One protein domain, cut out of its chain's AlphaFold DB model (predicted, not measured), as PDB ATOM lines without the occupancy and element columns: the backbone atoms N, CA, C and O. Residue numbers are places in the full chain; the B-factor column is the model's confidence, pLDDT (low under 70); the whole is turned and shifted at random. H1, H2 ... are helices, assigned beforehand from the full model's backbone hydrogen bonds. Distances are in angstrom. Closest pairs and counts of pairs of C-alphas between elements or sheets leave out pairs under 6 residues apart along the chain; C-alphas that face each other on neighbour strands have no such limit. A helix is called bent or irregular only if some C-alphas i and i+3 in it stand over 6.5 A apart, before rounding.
ATOM      1  N   LEU A   7      15.531  -9.735 -44.391       94.88
ATOM      2  CA  LEU A   7      16.232 -10.665 -45.278       94.88
ATOM      3  C   LEU A   7      15.351 -11.151 -46.432       94.88
ATOM      4  O   LEU A   7      15.867 -11.344 -47.523       94.88
ATOM      5  N   ASP A   8      14.035 -11.286 -46.244       96.06
ATOM      6  CA  ASP A   8      13.130 -11.660 -47.339       96.06
ATOM      7  C   ASP A   8      13.114 -10.582 -48.428       96.06
ATOM      8  O   ASP A   8      13.063 -10.901 -49.612       96.06
ATOM      9  N   ILE A   9      13.171  -9.304 -48.033       95.56
ATOM     10  CA  ILE A   9      13.241  -8.178 -48.974       95.56
ATOM     11  C   ILE A   9      14.549  -8.242 -49.767       95.56
ATOM     12  O   ILE A   9      14.522  -8.133 -50.989       95.56
ATOM     13  N   ILE A  10      15.673  -8.471 -49.085       95.75
ATOM     14  CA  ILE A  10      16.992  -8.588 -49.723       95.75
ATOM     15  C   ILE A  10      17.023  -9.777 -50.691       95.75
ATOM     16  O   ILE A  10      17.454  -9.620 -51.829       95.75
ATOM     17  N   ILE A  11      16.519 -10.942 -50.273       96.31
ATOM     18  CA  ILE A  11      16.439 -12.141 -51.117       96.31
ATOM     19  C   ILE A  11      15.565 -11.879 -52.346       96.31
ATOM     20  O   ILE A  11      15.975 -12.198 -53.457       96.31
ATOM     21  N   ILE A  12      14.378 -11.285 -52.170       96.31
ATOM     22  CA  ILE A  12      13.486 -10.970 -53.295       96.31
ATOM     23  C   ILE A  12      14.178 -10.020 -54.266       96.31
ATOM     24  O   ILE A  12      14.189 -10.312 -55.454       96.31
ATOM     25  N   ASN A  13      14.768  -8.927 -53.783       95.31
ATOM     26  CA  ASN A  13      15.462  -7.978 -54.650       95.31
ATOM     27  C   ASN A  13      16.604  -8.659 -55.407       95.31
ATOM     28  O   ASN A  13      16.699  -8.500 -56.615       95.31
ATOM     29  N   ARG A  14      17.385  -9.518 -54.738       94.88
ATOM     30  CA  ARG A  14      18.459 -10.258 -55.402       94.88
ATOM     31  C   ARG A  14      17.946 -11.191 -56.499       94.88
ATOM     32  O   ARG A  14      18.558 -11.277 -57.551       94.88
ATOM     33  N   LEU A  15      16.834 -11.883 -56.267       95.12
ATOM     34  CA  LEU A  15      16.211 -12.741 -57.279       95.12
ATOM     35  C   LEU A  15      15.686 -11.928 -58.472       95.12
ATOM     36  O   LEU A  15      15.789 -12.389 -59.603       95.12
ATOM     37  N   LEU A  16      15.158 -10.724 -58.231       95.50
ATOM     38  CA  LEU A  16      14.757  -9.811 -59.305       95.50
ATOM     39  C   LEU A  16      15.966  -9.339 -60.129       95.50
ATOM     40  O   LEU A  16      15.879  -9.313 -61.351       95.50
ATOM     41  N   ASP A  17      17.095  -9.027 -59.481       94.25
ATOM     42  CA  ASP A  17      18.342  -8.651 -60.168       94.25
ATOM     43  C   ASP A  17      18.887  -9.788 -61.050       94.25
ATOM     44  O   ASP A  17      19.546  -9.535 -62.053       94.25
ATOM     45  N   LEU A  18      18.589 -11.043 -60.694       92.38
ATOM     46  CA  LEU A  18      18.900 -12.237 -61.488       92.38
ATOM     47  C   LEU A  18      17.886 -12.491 -62.624       92.38
ATOM     48  O   LEU A  18      17.961 -13.513 -63.299       92.38
ATOM     49  N   GLY A  19      16.927 -11.585 -62.836       94.25
ATOM     50  CA  GLY A  19      15.983 -11.625 -63.954       94.25
ATOM     51  C   GLY A  19      14.648 -12.317 -63.670       94.25
ATOM     52  O   GLY A  19      13.817 -12.405 -64.573       94.25
ATOM     53  N   LEU A  20      14.393 -12.782 -62.440       95.88
ATOM     54  CA  LEU A  20      13.099 -13.378 -62.093       95.88
ATOM     55  C   LEU A  20      12.023 -12.300 -61.955       95.88
ATOM     56  O   LEU A  20      12.280 -11.191 -61.484       95.88
ATOM     57  N   ILE A  21      10.769 -12.650 -62.245       97.38
ATOM     58  CA  ILE A  21       9.648 -11.766 -61.908       97.38
ATOM     59  C   ILE A  21       9.260 -11.909 -60.433       97.38
ATOM     60  O   ILE A  21       9.476 -12.929 -59.777       97.38
ATOM     61  N   ARG A  22       8.587 -10.890 -59.884       94.75
ATOM     62  CA  ARG A  22       8.214 -10.843 -58.457       94.75
ATOM     63  C   ARG A  22       7.426 -12.067 -57.977       94.75
ATOM     64  O   ARG A  22       7.535 -12.425 -56.806       94.75
ATOM     65  N   LYS A  23       6.612 -12.677 -58.842       97.44
ATOM     66  CA  LYS A  23       5.871 -13.903 -58.510       97.44
ATOM     67  C   LYS A  23       6.832 -15.077 -58.299       97.44
ATOM     68  O   LYS A  23       6.805 -15.684 -57.235       97.44
ATOM     69  N   GLU A  24       7.730 -15.309 -59.248       96.62
ATOM     70  CA  GLU A  24       8.738 -16.373 -59.192       96.62
ATOM     71  C   GLU A  24       9.679 -16.195 -58.002       96.62
ATOM     72  O   GLU A  24       9.919 -17.142 -57.256       96.62
ATOM     73  N   ALA A  25      10.138 -14.964 -57.752       96.94
ATOM     74  CA  ALA A  25      10.988 -14.657 -56.605       96.94
ATOM     75  C   ALA A  25      10.304 -15.005 -55.268       96.94
ATOM     76  O   ALA A  25      10.921 -15.579 -54.367       96.94
ATOM     77  N   LYS A  26       9.004 -14.701 -55.137       96.44
ATOM     78  CA  LYS A  26       8.211 -15.064 -53.952       96.44
ATOM     79  C   LYS A  26       8.008 -16.572 -53.834       96.44
ATOM     80  O   LYS A  26       8.085 -17.097 -52.722       96.44
ATOM     81  N   ASP A  27       7.770 -17.258 -54.946       97.25
ATOM     82  CA  ASP A  27       7.593 -18.708 -54.966       97.25
ATOM     83  C   ASP A  27       8.896 -19.427 -54.577       97.25
ATOM     84  O   ASP A  27       8.866 -20.338 -53.744       97.25
ATOM     85  N   LEU A  28      10.054 -18.958 -55.061       96.62
ATOM     86  CA  LEU A  28      11.363 -19.461 -54.637       96.62
ATOM     87  C   LEU A  28      11.644 -19.188 -53.159       96.62
ATOM     88  O   LEU A  28      12.087 -20.097 -52.453       96.62
ATOM     89  N   LEU A  29      11.372 -17.976 -52.665       96.75
ATOM     90  CA  LEU A  29      11.526 -17.662 -51.244       96.75
ATOM     91  C   LEU A  29      10.660 -18.595 -50.387       96.75
ATOM     92  O   LEU A  29      11.139 -19.168 -49.408       96.75
ATOM     93  N   LYS A  30       9.391 -18.793 -50.767       96.38
ATOM     94  CA  LYS A  30       8.478 -19.700 -50.066       96.38
ATOM     95  C   LYS A  30       9.025 -21.123 -50.049       96.38
ATOM     96  O   LYS A  30       9.090 -21.721 -48.979       96.38
ATOM     97  N   LYS A  31       9.454 -21.626 -51.209       96.25
ATOM     98  CA  LYS A  31       9.991 -22.978 -51.367       96.25
ATOM     99  C   LYS A  31      11.223 -23.220 -50.492       96.25
ATOM    100  O   LYS A  31      11.276 -24.249 -49.833       96.25
ATOM    101  N   ASN A  32      12.170 -22.283 -50.466       95.69
ATOM    102  CA  ASN A  32      13.460 -22.471 -49.791       95.69
ATOM    103  C   ASN A  32      13.446 -22.098 -48.299       95.69
ATOM    104  O   ASN A  32      14.238 -22.628 -47.524       95.69
ATOM    105  N   VAL A  33      12.560 -21.191 -47.872       95.94
ATOM    106  CA  VAL A  33      12.543 -20.695 -46.485       95.94
ATOM    107  C   VAL A  33      11.356 -21.234 -45.698       95.94
ATOM    108  O   VAL A  33      11.525 -21.706 -44.574       95.94
ATOM    109  N   TYR A  34      10.156 -21.189 -46.277       95.75
ATOM    110  CA  TYR A  34       8.900 -21.351 -45.541       95.75
ATOM    111  C   TYR A  34       8.249 -22.731 -45.677       95.75
ATOM    112  O   TYR A  34       7.298 -23.027 -44.950       95.75
ATOM    113  N   THR A  35       8.740 -23.580 -46.575       94.56
ATOM    114  CA  THR A  35       8.285 -24.968 -46.685       94.56
ATOM    115  C   THR A  35       8.989 -25.824 -45.639       94.56
ATOM    116  O   THR A  35      10.195 -26.036 -45.711       94.56
ATOM    117  N   PHE A  36       8.242 -26.308 -44.649       91.19
ATOM    118  CA  PHE A  36       8.761 -27.233 -43.642       91.19
ATOM    119  C   PHE A  36       8.678 -28.676 -44.135       91.19
ATOM    120  O   PHE A  36       7.643 -29.116 -44.636       91.19
ATOM    121  N   GLU A  37       9.758 -29.417 -43.942       91.12
ATOM    122  CA  GLU A  37       9.835 -30.848 -44.182       91.12
ATOM    123  C   GLU A  37       9.471 -31.627 -42.914       91.12
ATOM    124  O   GLU A  37       9.388 -31.086 -41.807       91.12
ATOM    125  N   LYS A  38       9.276 -32.945 -43.056       92.56
ATOM    126  CA  LYS A  38       8.943 -33.820 -41.921       92.56
ATOM    127  C   LYS A  38       9.961 -33.700 -40.780       92.56
ATOM    128  O   LYS A  38       9.552 -33.692 -39.621       92.56
ATOM    129  N   GLY A  39      11.250 -33.566 -41.103       91.50
ATOM    130  CA  GLY A  39      12.320 -33.386 -40.118       91.50
ATOM    131  C   GLY A  39      12.133 -32.137 -39.255       91.50
ATOM    132  O   GLY A  39      12.165 -32.233 -38.029       91.50
ATOM    133  N   ASP A  40      11.822 -30.992 -39.870       90.38
ATOM    134  CA  ASP A  40      11.600 -29.748 -39.122       90.38
ATOM    135  C   ASP A  40      10.372 -29.848 -38.217       90.38
ATOM    136  O   ASP A  40      10.374 -29.361 -37.089       90.38
ATOM    137  N   ILE A  41       9.300 -30.487 -38.698       93.25
ATOM    138  CA  ILE A  41       8.068 -30.658 -37.919       93.25
ATOM    139  C   ILE A  41       8.355 -31.483 -36.659       93.25
ATOM    140  O   ILE A  41       7.845 -31.159 -35.581       93.25
ATOM    141  N   ILE A  42       9.185 -32.522 -36.780       93.81
ATOM    142  CA  ILE A  42       9.624 -33.344 -35.649       93.81
ATOM    143  C   ILE A  42      10.443 -32.500 -34.666       93.81
ATOM    144  O   ILE A  42      10.115 -32.486 -33.478       93.81
ATOM    145  N   GLU A  43      11.439 -31.747 -35.141       91.81
ATOM    146  CA  GLU A  43      12.263 -30.865 -34.301       91.81
ATOM    147  C   GLU A  43      11.403 -29.835 -33.552       91.81
ATOM    148  O   GLU A  43      11.496 -29.699 -32.328       91.81
ATOM    149  N   ILE A  44      10.489 -29.167 -34.264       93.19
ATOM    150  CA  ILE A  44       9.549 -28.203 -33.688       93.19
ATOM    151  C   ILE A  44       8.704 -28.873 -32.602       93.19
ATOM    152  O   ILE A  44       8.527 -28.298 -31.526       93.19
ATOM    153  N   LYS A  45       8.179 -30.079 -32.853       92.31
ATOM    154  CA  LYS A  45       7.331 -30.812 -31.901       92.31
ATOM    155  C   LYS A  45       8.103 -31.200 -30.639       92.31
ATOM    156  O   LYS A  45       7.591 -30.979 -29.543       92.31
ATOM    157  N   ILE A  46       9.323 -31.719 -30.786       91.06
ATOM    158  CA  ILE A  46      10.198 -32.077 -29.660       91.06
ATOM    159  C   ILE A  46      10.490 -30.834 -28.821       91.06
ATOM    160  O   ILE A  46      10.233 -30.823 -27.620       91.06
ATOM    161  N   HIS A  47      10.934 -29.749 -29.451       90.12
ATOM    162  CA  HIS A  47      11.279 -28.526 -28.733       90.12
ATOM    163  C   HIS A  47      10.057 -27.903 -28.031       90.12
ATOM    164  O   HIS A  47      10.135 -27.464 -26.884       90.12
ATOM    165  N   SER A  48       8.890 -27.925 -28.683       92.06
ATOM    166  CA  SER A  48       7.631 -27.432 -28.105       92.06
ATOM    167  C   SER A  48       7.162 -28.258 -26.907       92.06
ATOM    168  O   SER A  48       6.519 -27.713 -26.016       92.06
ATOM    169  N   LYS A  49       7.475 -29.559 -26.860       92.81
ATOM    170  CA  LYS A  49       7.120 -30.424 -25.727       92.81
ATOM    171  C   LYS A  49       7.808 -29.975 -24.432       92.81
ATOM    172  O   LYS A  49       7.206 -30.076 -23.372       92.81
ATOM    173  N   HIS A  50       9.034 -29.460 -24.526       92.12
ATOM    174  CA  HIS A  50       9.820 -29.029 -23.364       92.12
ATOM    175  C   HIS A  50       9.570 -27.572 -22.958       92.12
ATOM    176  O   HIS A  50       9.630 -27.243 -21.780       92.12
ATOM    177  N   PHE A  51       9.280 -26.700 -23.924       92.19
ATOM    178  CA  PHE A  51       9.255 -25.245 -23.717       92.19
ATOM    179  C   PHE A  51       7.899 -24.598 -24.061       92.19
ATOM    180  O   PHE A  51       7.763 -23.371 -24.096       92.19
ATOM    181  N   GLY A  52       6.888 -25.416 -24.361       92.44
ATOM    182  CA  GLY A  52       5.545 -24.975 -24.721       92.44
ATOM    183  C   GLY A  52       5.509 -24.079 -25.963       92.44
ATOM    184  O   GLY A  52       6.340 -24.162 -26.874       92.44
ATOM    185  N   LEU A  53       4.523 -23.181 -25.999       90.94
ATOM    186  CA  LEU A  53       4.292 -22.282 -27.134       90.94
ATOM    187  C   LEU A  53       5.448 -21.293 -27.363       90.94
ATOM    188  O   LEU A  53       5.726 -20.928 -28.507       90.94
ATOM    189  N   SER A  54       6.125 -20.862 -26.295       90.19
ATOM    190  CA  SER A  54       7.262 -19.938 -26.395       90.19
ATOM    191  C   SER A  54       8.447 -20.598 -27.108       90.19
ATOM    192  O   SER A  54       8.986 -20.038 -28.065       90.19
ATOM    193  N   GLY A  55       8.771 -21.841 -26.735       89.50
ATOM    194  CA  GLY A  55       9.780 -22.647 -27.412       89.50
ATOM    195  C   GLY A  55       9.435 -22.914 -28.865       89.50
ATOM    196  O   GLY A  55      10.289 -22.734 -29.730       89.50
ATOM    197  N   LYS A  56       8.169 -23.245 -29.152       92.31
ATOM    198  CA  LYS A  56       7.679 -23.430 -30.525       92.31
ATOM    199  C   LYS A  56       7.978 -22.218 -31.410       92.31
ATOM    200  O   LYS A  56       8.524 -22.361 -32.499       92.31
ATOM    201  N   LYS A  57       7.639 -21.013 -30.944       93.06
ATOM    202  CA  LYS A  57       7.890 -19.771 -31.694       93.06
ATOM    203  C   LYS A  57       9.388 -19.532 -31.893       93.06
ATOM    204  O   LYS A  57       9.810 -19.182 -32.993       93.06
ATOM    205  N   LYS A  58      10.192 -19.769 -30.852       92.62
ATOM    206  CA  LYS A  58      11.647 -19.573 -30.885       92.62
ATOM    207  C   LYS A  58      12.338 -20.516 -31.871       92.62
ATOM    208  O   LYS A  58      13.179 -20.061 -32.643       92.62
ATOM    209  N   ILE A  59      11.982 -21.802 -31.871       94.44
ATOM    210  CA  ILE A  59      12.598 -22.780 -32.776       94.44
ATOM    211  C   ILE A  59      12.192 -22.531 -34.228       94.44
ATOM    212  O   ILE A  59      13.056 -22.520 -35.098       94.44
ATOM    213  N   ILE A  60      10.920 -22.201 -34.479       94.44
ATOM    214  CA  ILE A  60      10.447 -21.819 -35.814       94.44
ATOM    215  C   ILE A  60      11.222 -20.598 -36.322       94.44
ATOM    216  O   ILE A  60      11.733 -20.634 -37.437       94.44
ATOM    217  N   SER A  61      11.373 -19.547 -35.505       93.50
ATOM    218  CA  SER A  61      12.153 -18.364 -35.898       93.50
ATOM    219  C   SER A  61      13.591 -18.734 -36.256       93.50
ATOM    220  O   SER A  61      14.062 -18.351 -37.319       93.50
ATOM    221  N   LYS A  62      14.257 -19.545 -35.423       93.19
ATOM    222  CA  LYS A  62      15.635 -19.995 -35.673       93.19
ATOM    223  C   LYS A  62      15.777 -20.785 -36.972       93.19
ATOM    224  O   LYS A  62      16.750 -20.574 -37.693       93.19
ATOM    225  N   ILE A  63      14.844 -21.696 -37.259       94.12
ATOM    226  CA  ILE A  63      14.847 -22.479 -38.502       94.12
ATOM    227  C   ILE A  63      14.709 -21.538 -39.700       94.12
ATOM    228  O   ILE A  63      15.517 -21.593 -40.626       94.12
ATOM    229  N   LEU A  64      13.727 -20.633 -39.656       95.56
ATOM    230  CA  LEU A  64      13.487 -19.686 -40.740       95.56
ATOM    231  C   LEU A  64      14.679 -18.742 -40.949       95.56
ATOM    232  O   LEU A  64      15.087 -18.537 -42.086       95.56
ATOM    233  N   ASP A  65      15.279 -18.210 -39.881       95.06
ATOM    234  CA  ASP A  65      16.448 -17.331 -39.983       95.06
ATOM    235  C   ASP A  65      17.637 -18.065 -40.609       95.06
ATOM    236  O   ASP A  65      18.215 -17.571 -41.576       95.06
ATOM    237  N   ARG A  66      17.945 -19.286 -40.148       95.12
ATOM    238  CA  ARG A  66      19.014 -20.115 -40.729       95.12
ATOM    239  C   ARG A  66      18.805 -20.341 -42.226       95.12
ATOM    240  O   ARG A  66      19.756 -20.239 -42.994       95.12
ATOM    241  N   ARG A  67      17.568 -20.614 -42.648       95.75
ATOM    242  CA  ARG A  67      17.233 -20.825 -44.062       95.75
ATOM    243  C   ARG A  67      17.355 -19.561 -44.895       95.75
ATOM    244  O   ARG A  67      17.888 -19.632 -45.994       95.75
ATOM    245  N   ARG A  68      16.923 -18.406 -44.378       97.00
ATOM    246  CA  ARG A  68      17.127 -17.114 -45.056       97.00
ATOM    247  C   ARG A  68      18.611 -16.851 -45.287       97.00
ATOM    248  O   ARG A  68      18.991 -16.518 -46.403       97.00
ATOM    249  N   PHE A  69      19.444 -17.048 -44.262       95.56
ATOM    250  CA  PHE A  69      20.893 -16.886 -44.391       95.56
ATOM    251  C   PHE A  69      21.498 -17.865 -45.399       95.56
ATOM    252  O   PHE A  69      22.263 -17.441 -46.263       95.56
ATOM    253  N   ALA A  70      21.137 -19.149 -45.328       95.69
ATOM    254  CA  ALA A  70      21.633 -20.161 -46.256       95.69
ATOM    255  C   ALA A  70      21.242 -19.843 -47.708       95.69
ATOM    256  O   ALA A  70      22.094 -19.871 -48.592       95.69
ATOM    257  N   PHE A  71      19.982 -19.467 -47.941       96.31
ATOM    258  CA  PHE A  71      19.489 -19.168 -49.281       96.31
ATOM    259  C   PHE A  71      20.081 -17.870 -49.844       96.31
ATOM    260  O   PHE A  71      20.486 -17.824 -51.000       96.31
ATOM    261  N   LEU A  72      20.214 -16.821 -49.030       95.62
ATOM    262  CA  LEU A  72      20.914 -15.611 -49.463       95.62
ATOM    263  C   LEU A  72      22.382 -15.910 -49.806       95.62
ATOM    264  O   LEU A  72      22.879 -15.441 -50.827       95.62
ATOM    265  N   SER A  73      23.055 -16.723 -48.988       94.88
ATOM    266  CA  SER A  73      24.448 -17.117 -49.229       94.88
ATOM    267  C   SER A  73      24.597 -17.878 -50.545       94.88
ATOM    268  O   SER A  73      25.502 -17.571 -51.317       94.88
ATOM    269  N   SER A  74      23.686 -18.810 -50.855       94.19
ATOM    270  CA  SER A  74      23.723 -19.523 -52.135       94.19
ATOM    271  C   SER A  74      23.536 -18.574 -53.321       94.19
ATOM    272  O   SER A  74      24.278 -18.671 -54.293       94.19
ATOM    273  N   LEU A  75      22.613 -17.608 -53.234       92.81
ATOM    274  CA  LEU A  75      22.400 -16.617 -54.299       92.81
ATOM    275  C   LEU A  75      23.626 -15.722 -54.538       92.81
ATOM    276  O   LEU A  75      23.902 -15.341 -55.674       92.81
ATOM    277  N   ILE A  76      24.375 -15.391 -53.483       90.12
ATOM    278  CA  ILE A  76      25.618 -14.620 -53.602       90.12
ATOM    279  C   ILE A  76      26.708 -15.464 -54.273       90.12
ATOM    280  O   ILE A  76      27.349 -14.987 -55.207       90.12
ATOM    281  N   ILE A  77      26.890 -16.720 -53.857       85.31
ATOM    282  CA  ILE A  77      27.903 -17.619 -54.436       85.31
ATOM    283  C   ILE A  77      27.663 -17.829 -55.935       85.31
ATOM    284  O   ILE A  77      28.598 -17.690 -56.720       85.31
ATOM    285  N   HIS A  78      26.417 -18.088 -56.345       73.81
ATOM    286  CA  HIS A  78      26.083 -18.250 -57.764       73.81
ATOM    287  C   HIS A  78      26.472 -17.021 -58.592       73.81
ATOM    288  O   HIS A  78      27.081 -17.159 -59.648       73.81
ATOM    289  N   SER A  79      26.251 -15.817 -58.060       67.25
ATOM    290  CA  SER A  79      26.641 -14.588 -58.754       67.25
ATOM    291  C   SER A  79      28.149 -14.316 -58.811       67.25
ATOM    292  O   SER A  79      28.600 -13.535 -59.646       67.25
ATOM    293  N   ILE A  80      28.942 -14.925 -57.925       63.28
ATOM    294  CA  ILE A  80      30.409 -14.853 -58.001       63.28
ATOM    295  C   ILE A  80      30.909 -15.793 -59.104       63.28
ATOM    296  O   ILE A  80      31.806 -15.412 -59.850       63.28
ATOM    297  N   SER A  81      30.300 -16.975 -59.250       58.84
ATOM    298  CA  SER A  81      30.655 -17.940 -60.298       58.84
ATOM    299  C   SER A  81      30.455 -17.367 -61.704       58.84
ATOM    300  O   SER A  81      31.361 -17.448 -62.523       58.84
ATOM    301  N   GLU A  82      29.319 -16.715 -61.966       55.25
ATOM    302  CA  GLU A  82      29.006 -16.138 -63.288       55.25
ATOM    303  C   GLU A  82      29.930 -14.961 -63.676       55.25
ATOM    304  O   GLU A  82      30.175 -14.702 -64.854       55.25
ATOM    305  N   ASN A  83      30.500 -14.263 -62.687       52.66
ATOM    306  CA  ASN A  83      31.438 -13.156 -62.905       52.66
ATOM    307  C   ASN A  83      32.901 -13.599 -63.084       52.66
ATOM    308  O   ASN A  83      33.733 -12.791 -63.502       52.66
ATOM    309  N   CYS A  84      33.244 -14.846 -62.747       47.84
ATOM    310  CA  CYS A  84      34.592 -15.378 -62.968       47.84
ATOM    311  C   CYS A  84      34.789 -15.873 -64.408       47.84
ATOM    312  O   CYS A  84      35.888 -15.736 -64.942       47.84
ATOM    313  N   ASP A  85      33.729 -16.351 -65.063       45.84
ATOM    314  CA  ASP A  85      33.799 -16.866 -66.438       45.84
ATOM    315  C   ASP A  85      33.901 -15.755 -67.502       45.84
ATOM    316  O   ASP A  85      34.306 -16.000 -68.634       45.84
ATOM    317  N   THR A  86      33.598 -14.503 -67.145       48.16
ATOM    318  CA  THR A  86      33.622 -13.346 -68.063       48.16
ATOM    319  C   THR A  86      34.934 -12.552 -68.053       48.16
ATOM    320  O   THR A  86      35.040 -11.542 -68.743       48.16
TER     321      THR A  86
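What this domain is: This is residues 7 to 86 of the 89 residues of an uncharacterized protein of Vibrio sp. (strain N418) (UniProt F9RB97). One long straight helical arm, H3b, makes the length of a rod-like model; the helical hairpin of H1 and H2 packs on its residues 64 to 75, and at its first end the shorter arm H3a folds back beside it in a narrow V. At the other end, residues 80 to 86 of H3b stick out free. The printed part has 80 residues with three named helices, H1, H2 and the bent H3, and no named strand: the class is all helix. It is loose, with a radius of gyration of the C-alphas of 15.6 A and spans of 53 by 25 by 20 A.

How they stand to each other: Start with H1, residues 7 to 17, and go on to H2, residues 22 to 34: this helical hairpin touches closest at the C-alphas of Ile 12 and Ala 25, 5.5 A apart, at a steep tilt of 42 degrees, opposite ways. Next comes H3, residues 38 to 86, assigned as one helix by its hydrogen bonds but bent, with C-alphas 50 and 53 lying 9.5 A apart; its arms are H3a, residues 38 to 50, and H3b, residues 53 to 86. H1 touches residues 68 to 75 of H3b, closest at the C-alphas of Ile 11 and Leu 72, 5.9 A, at a shallow tilt of 26 degrees, the same way. Residues 32 to 34 of H2 touch residues 64 to 71 of H3b, closest at the C-alphas of Val 33 and Arg 67, 5.3 A, at a steep tilt of 54 degrees, opposite ways. H3a touches residues 54 to 63 of H3b, closest at the C-alphas of Ser 48 and Lys 56, 4.7 A; they run opposite ways at a tilt of 35.3 degrees, only just steep. Helix packing is mostly crossed, with 1 of these 4 touching pairs at a shallow tilt. H3a is apart from H1 and from H2. Each O i to N i+4 pair is within hydrogen-bond range in H1 and H2, against 8 of 9 in H3a and 27 of 30 in H3b.

Where its parts are: Find C-alpha 7 at (16.232, -10.665, -45.278); from there H1 runs 15.2 A to C-alpha 17. H2 runs 16.7 A from C-alpha 22 to C-alpha 34. H3a begins at C-alpha 38, at (8.943, -33.820, -41.921), and runs 19.2 A to C-alpha 50. H3b runs 51.1 A from C-alpha 53 to C-alpha 86, at (33.622, -13.346, -68.063).

The domain as a whole: Look at His 50 and Thr 86 for the two C-alphas farthest apart, 53.0 A. The printed part has no cut, and the links H1 to H2 and H2 to H3 are tight. In the B-factor column the mean pLDDT of the printed part is 89.9, and residues 79 to 86 are under 70.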